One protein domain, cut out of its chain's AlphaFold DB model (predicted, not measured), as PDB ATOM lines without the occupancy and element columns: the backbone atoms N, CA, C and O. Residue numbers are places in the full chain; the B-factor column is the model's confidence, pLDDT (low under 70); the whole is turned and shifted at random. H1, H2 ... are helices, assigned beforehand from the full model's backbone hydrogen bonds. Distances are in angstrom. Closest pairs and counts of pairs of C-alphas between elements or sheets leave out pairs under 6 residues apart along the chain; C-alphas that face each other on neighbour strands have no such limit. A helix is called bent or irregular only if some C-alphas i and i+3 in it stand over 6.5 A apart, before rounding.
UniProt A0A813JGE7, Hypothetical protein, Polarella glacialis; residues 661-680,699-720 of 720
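AT A GLANCE: This is residues 661 to 680 and 699 to 720 of the 720 residues of the protein "Hypothetical protein" of Polarella glacialis (UniProt A0A813JGE7). Two helices pack on each other at a slant and run opposite ways, the longer H1 and the shorter H2. After H2 the last stretch, residues 710 to 720, folds back past H2 on the side away from H1, as a tail with no named element. The printed part has 42 residues, with two named helices in the order H1, H2 and no named strand; its class is all helix. It is compact, with a radius of gyration of the C-alphas of 10.4 A, and flat in outline, with spans of 28 by 25 by 12 A.

HOW THE PARTS SIT: Begin with the longest helix, H1, residues 663 to 678, and look from it to H2, residues 699 to 709. The two touch, with 15 pairs of C-alphas within 8 A. Their closest C-alphas are those of Ala 670 and Leu 707, 4.8 A apart. Their centres are 8.7 A apart. Their lines stand at a steep tilt of 42 degrees, and they run opposite ways. In the backbones of H1 and H2, every O i to N i+4 pair is within hydrogen-bond range.

IN THESE COORDINATES: Find C-alpha 663 at (9.476, 40.697, 10.116); from there H1 runs 23.0 A to C-alpha 678 at (20.075, 59.726, 17.434). H2 begins at C-alpha 699 and runs 15.3 A to C-alpha 709 at (18.943, 41.183, 18.805). Neither helix is bent or irregular.

THE WHOLE: The two C-alphas farthest apart are those of Ser 661 and Pro 680, 31.0 A. Residues 681 to 698 are cut out, and C-alphas 680 and 699 are 13.9 A apart across the cut; the link from H1 to H2 is the link across the cut. The printed part ends at Arg 720, the chain's last residue. The mean pLDDT of the printed part is 72.6, and 12 residues of this model, 679 to 680 and 711 to 720, are under 70.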
ATOM      1  N   SER A 661       8.675  35.358  11.753       83.75
ATOM      2  CA  SER A 661       7.202  35.361  11.778       83.75
ATOM      3  C   SER A 661       6.605  36.771  11.728       83.75
ATOM      4  O   SER A 661       5.578  36.976  11.093       83.75
ATOM      5  N   GLU A 662       7.264  37.739  12.369       88.50
ATOM      6  CA  GLU A 662       6.836  39.142  12.433       88.50
ATOM      7  C   GLU A 662       7.965  40.060  11.933       88.50
ATOM      8  O   GLU A 662       8.582  40.799  12.712       88.50
ATOM      9  N   PRO A 663       8.305  40.003  10.631       91.94
ATOM     10  CA  PRO A 663       9.476  40.697  10.116       91.94
ATOM     11  C   PRO A 663       9.296  42.214  10.240       91.94
ATOM     12  O   PRO A 663      10.182  42.891  10.751       91.94
ATOM     13  N   ARG A 664       8.120  42.767   9.916       93.25
ATOM     14  CA  ARG A 664       7.863  44.210  10.046       93.25
ATOM     15  C   ARG A 664       8.095  44.725  11.464       93.25
ATOM     16  O   ARG A 664       8.776  45.733  11.647       93.25
ATOM     17  N   GLN A 665       7.581  44.027  12.474       91.31
ATOM     18  CA  GLN A 665       7.774  44.425  13.868       91.31
ATOM     19  C   GLN A 665       9.263  44.457  14.237       91.31
ATOM     20  O   GLN A 665       9.714  45.399  14.891       91.31
ATOM     21  N   ARG A 666      10.045  43.485  13.754       89.69
ATOM     22  CA  ARG A 666      11.502  43.442  13.932       89.69
ATOM     23  C   ARG A 666      12.191  44.682  13.361       89.69
ATOM     24  O   ARG A 666      12.964  45.339  14.061       89.69
ATOM     25  N   TRP A 667      11.874  45.038  12.116       92.69
ATOM     26  CA  TRP A 667      12.424  46.220  11.442       92.69
ATOM     27  C   TRP A 667      12.009  47.523  12.131       92.69
ATOM     28  O   TRP A 667      12.838  48.419  12.318       92.69
ATOM     29  N   ARG A 668      10.761  47.611  12.604       90.75
ATOM     30  CA  ARG A 668      10.265  48.749  13.388       90.75
ATOM     31  C   ARG A 668      11.010  48.925  14.706       90.75
ATOM     32  O   ARG A 668      11.402  50.046  15.026       90.75
ATOM     33  N   GLN A 669      11.218  47.848  15.463       89.62
ATOM     34  CA  GLN A 669      11.953  47.889  16.731       89.62
ATOM     35  C   GLN A 669      13.406  48.331  16.522       89.62
ATOM     36  O   GLN A 669      13.911  49.161  17.278       89.62
ATOM     37  N   ALA A 670      14.062  47.827  15.471       88.00
ATOM     38  CA  ALA A 670      15.412  48.246  15.107       88.00
ATOM     39  C   ALA A 670      15.470  49.733  14.721       88.00
ATOM     40  O   ALA A 670      16.323  50.470  15.215       88.00
ATOM     41  N   GLY A 671      14.521  50.201  13.904       87.31
ATOM     42  CA  GLY A 671      14.407  51.614  13.538       87.31
ATOM     43  C   GLY A 671      14.096  52.530  14.729       87.31
ATOM     44  O   GLY A 671      14.627  53.633  14.809       87.31
ATOM     45  N   ALA A 672      13.271  52.084  15.681       85.75
ATOM     46  CA  ALA A 672      12.961  52.845  16.890       85.75
ATOM     47  C   ALA A 672      14.188  53.017  17.797       85.75
ATOM     48  O   ALA A 672      14.427  54.123  18.278       85.75
ATOM     49  N   LYS A 673      14.990  51.956  17.976       83.94
ATOM     50  CA  LYS A 673      16.260  52.022  18.718       83.94
ATOM     51  C   LYS A 673      17.233  53.008  18.080       83.94
ATOM     52  O   LYS A 673      17.725  53.895  18.767       83.94
ATOM     53  N   LEU A 674      17.411  52.924  16.760       84.12
ATOM     54  CA  LEU A 674      18.258  53.855  16.013       84.12
ATOM     55  C   LEU A 674      17.840  55.323  16.234       84.12
ATOM     56  O   LEU A 674      18.675  56.173  16.526       84.12
ATOM     57  N   ARG A 675      16.538  55.629  16.145       82.88
ATOM     58  CA  ARG A 675      16.033  56.998  16.360       82.88
ATOM     59  C   ARG A 675      16.185  57.482  17.805       82.88
ATOM     60  O   ARG A 675      16.382  58.675  18.014       82.88
ATOM     61  N   ALA A 676      16.070  56.585  18.785       80.00
ATOM     62  CA  ALA A 676      16.264  56.921  20.192       80.00
ATOM     63  C   ALA A 676      17.728  57.285  20.491       80.00
ATOM     64  O   ALA A 676      17.982  58.242  21.215       80.00
ATOM     65  N   GLU A 677      18.681  56.570  19.887       75.00
ATOM     66  CA  GLU A 677      20.114  56.867  20.023       75.00
ATOM     67  C   GLU A 677      20.511  58.162  19.292       75.00
ATOM     68  O   GLU A 677      21.342  58.920  19.791       75.00
ATOM     69  N   ALA A 678      19.854  58.480  18.173       70.31
ATOM     70  CA  ALA A 678      20.075  59.726  17.434       70.31
ATOM     71  C   ALA A 678      19.512  60.990  18.129       70.31
ATOM     72  O   ALA A 678      19.956  62.098  17.830       70.31
ATOM     73  N   ASN A 679      18.545  60.862  19.052       62.72
ATOM     74  CA  ASN A 679      17.940  61.993  19.772       62.72
ATOM     75  C   ASN A 679      17.865  61.746  21.297       62.72
ATOM     76  O   ASN A 679      16.791  61.441  21.821       62.72
ATOM     77  N   PRO A 680      18.970  61.931  22.044       55.59
ATOM     78  CA  PRO A 680      19.073  61.558  23.461       55.59
ATOM     79  C   PRO A 680      18.308  62.462  24.454       55.59
ATOM     80  O   PRO A 680      18.532  62.369  25.660       55.59
ATOM     81  N   ASP A 699      25.827  54.365  12.996       80.12
ATOM     82  CA  ASP A 699      24.364  54.185  12.947       80.12
ATOM     83  C   ASP A 699      23.948  52.867  12.282       80.12
ATOM     84  O   ASP A 699      23.042  52.171  12.745       80.12
ATOM     85  N   ALA A 700      24.648  52.489  11.212       80.81
ATOM     86  CA  ALA A 700      24.389  51.250  10.495       80.81
ATOM     87  C   ALA A 700      24.709  50.014  11.361       80.81
ATOM     88  O   ALA A 700      23.970  49.028  11.330       80.81
ATOM     89  N   GLU A 701      25.774  50.062  12.167       82.31
ATOM     90  CA  GLU A 701      26.139  48.986  13.097       82.31
ATOM     91  C   GLU A 701      25.179  48.892  14.282       82.31
ATOM     92  O   GLU A 701      24.798  47.786  14.668       82.31
ATOM     93  N   ILE A 702      24.765  50.035  14.837       81.81
ATOM     94  CA  ILE A 702      23.743  50.117  15.889       81.81
ATOM     95  C   ILE A 702      22.447  49.476  15.395       81.81
ATOM     96  O   ILE A 702      21.900  48.572  16.036       81.81
ATOM     97  N   TRP A 703      21.979  49.901  14.221       86.56
ATOM     98  CA  TRP A 703      20.763  49.385  13.613       86.56
ATOM     99  C   TRP A 703      20.849  47.879  13.345       86.56
ATOM    100  O   TRP A 703      19.935  47.137  13.714       86.56
ATOM    101  N   LEU A 704      21.954  47.404  12.761       85.31
ATOM    102  CA  LEU A 704      22.133  45.984  12.474       85.31
ATOM    103  C   LEU A 704      22.145  45.162  13.771       85.31
ATOM    104  O   LEU A 704      21.474  44.137  13.853       85.31
ATOM    105  N   GLN A 705      22.842  45.618  14.815       84.88
ATOM    106  CA  GLN A 705      22.826  44.949  16.121       84.88
ATOM    107  C   GLN A 705      21.422  44.899  16.722       84.88
ATOM    108  O   GLN A 705      21.004  43.854  17.222       84.88
ATOM    109  N   ALA A 706      20.674  45.999  16.644       84.00
ATOM    110  CA  ALA A 706      19.300  46.070  17.118       84.00
ATOM    111  C   ALA A 706      18.375  45.088  16.379       84.00
ATOM    112  O   ALA A 706      17.576  44.402  17.023       84.00
ATOM    113  N   LEU A 707      18.512  44.992  15.054       85.62
ATOM    114  CA  LEU A 707      17.733  44.092  14.202       85.62
ATOM    115  C   LEU A 707      18.019  42.613  14.500       85.62
ATOM    116  O   LEU A 707      17.101  41.789  14.548       85.62
ATOM    117  N   LEU A 708      19.288  42.278  14.725       82.75
ATOM    118  CA  LEU A 708      19.715  40.919  15.056       82.75
ATOM    119  C   LEU A 708      19.282  40.514  16.468       82.75
ATOM    120  O   LEU A 708      18.748  39.424  16.657       82.75
ATOM    121  N   ALA A 709      19.406  41.421  17.440       79.25
ATOM    122  CA  ALA A 709      18.943  41.183  18.805       79.25
ATOM    123  C   ALA A 709      17.426  40.932  18.870       79.25
ATOM    124  O   ALA A 709      16.972  40.088  19.639       79.25
ATOM    125  N   ALA A 710      16.641  41.622  18.036       72.00
ATOM    126  CA  ALA A 710      15.194  41.420  17.940       72.00
ATOM    127  C   ALA A 710      14.801  40.029  17.388       72.00
ATOM    128  O   ALA A 710      13.655  39.620  17.527       72.00
ATOM    129  N   GLN A 711      15.743  39.268  16.817       65.62
ATOM    130  CA  GLN A 711      15.537  37.882  16.378       65.62
ATOM    131  C   GLN A 711      15.742  36.852  17.510       65.62
ATOM    132  O   GLN A 711      15.628  35.652  17.278       65.62
ATOM    133  N   GLY A 712      16.075  37.298  18.729       52.97
ATOM    134  CA  GLY A 712      16.497  36.420  19.828       52.97
ATOM    135  C   GLY A 712      17.934  35.903  19.679       52.97
ATOM    136  O   GLY A 712      18.385  35.081  20.476       52.97
ATOM    137  N   GLU A 713      18.673  36.395  18.682       49.00
ATOM    138  CA  GLU A 713      20.072  36.059  18.438       49.00
ATOM    139  C   GLU A 713      20.967  37.137  19.070       49.00
ATOM    140  O   GLU A 713      21.141  38.232  18.536       49.00
ATOM    141  N   VAL A 714      21.549  36.850  20.239       33.06
ATOM    142  CA  VAL A 714      22.580  37.717  20.832       33.06
ATOM    143  C   VAL A 714      23.868  37.541  20.023       33.06
ATOM    144  O   VAL A 714      24.572  36.546  20.178       33.06
ATOM    145  N   CYS A 715      24.190  38.499  19.153       36.97
ATOM    146  CA  CYS A 715      25.479  38.545  18.461       36.97
ATOM    147  C   CYS A 715      26.342  39.696  18.991       36.97
ATOM    148  O   CYS A 715      25.995  40.867  18.846       36.97
ATOM    149  N   HIS A 716      27.522  39.365  19.525       34.94
ATOM    150  CA  HIS A 716      28.617  40.317  19.694       34.94
ATOM    151  C   HIS A 716      29.220  40.632  18.318       34.94
ATOM    152  O   HIS A 716      30.175  39.992  17.888       34.94
ATOM    153  N   TYR A 717      28.650  41.601  17.601       36.19
ATOM    154  CA  TYR A 717      29.300  42.171  16.423       36.19
ATOM    155  C   TYR A 717      30.335  43.198  16.909       36.19
ATOM    156  O   TYR A 717      29.972  44.307  17.307       36.19
ATOM    157  N   ARG A 718      31.615  42.812  16.969       31.52
ATOM    158  CA  ARG A 718      32.722  43.780  17.030       31.52
ATOM    159  C   ARG A 718      33.037  44.192  15.593       31.52
ATOM    160  O   ARG A 718      33.184  43.317  14.742       31.52
ATOM    161  N   ALA A 719      33.050  45.504  15.356       27.86
ATOM    162  CA  ALA A 719      33.396  46.128  14.083       27.86
ATOM    163  C   ALA A 719      34.709  45.541  13.538       27.86
ATOM    164  O   ALA A 719      35.607  45.217  14.321       27.86
ATOM    165  N   ARG A 720      34.745  45.324  12.220       26.80
ATOM    166  CA  ARG A 720      35.892  44.758  11.505       26.80
ATOM    167  C   ARG A 720      37.043  45.734  11.426       26.80
ATOM    168  O   ARG A 720      36.745  46.929  11.221       26.80
TER     169      ARG A 720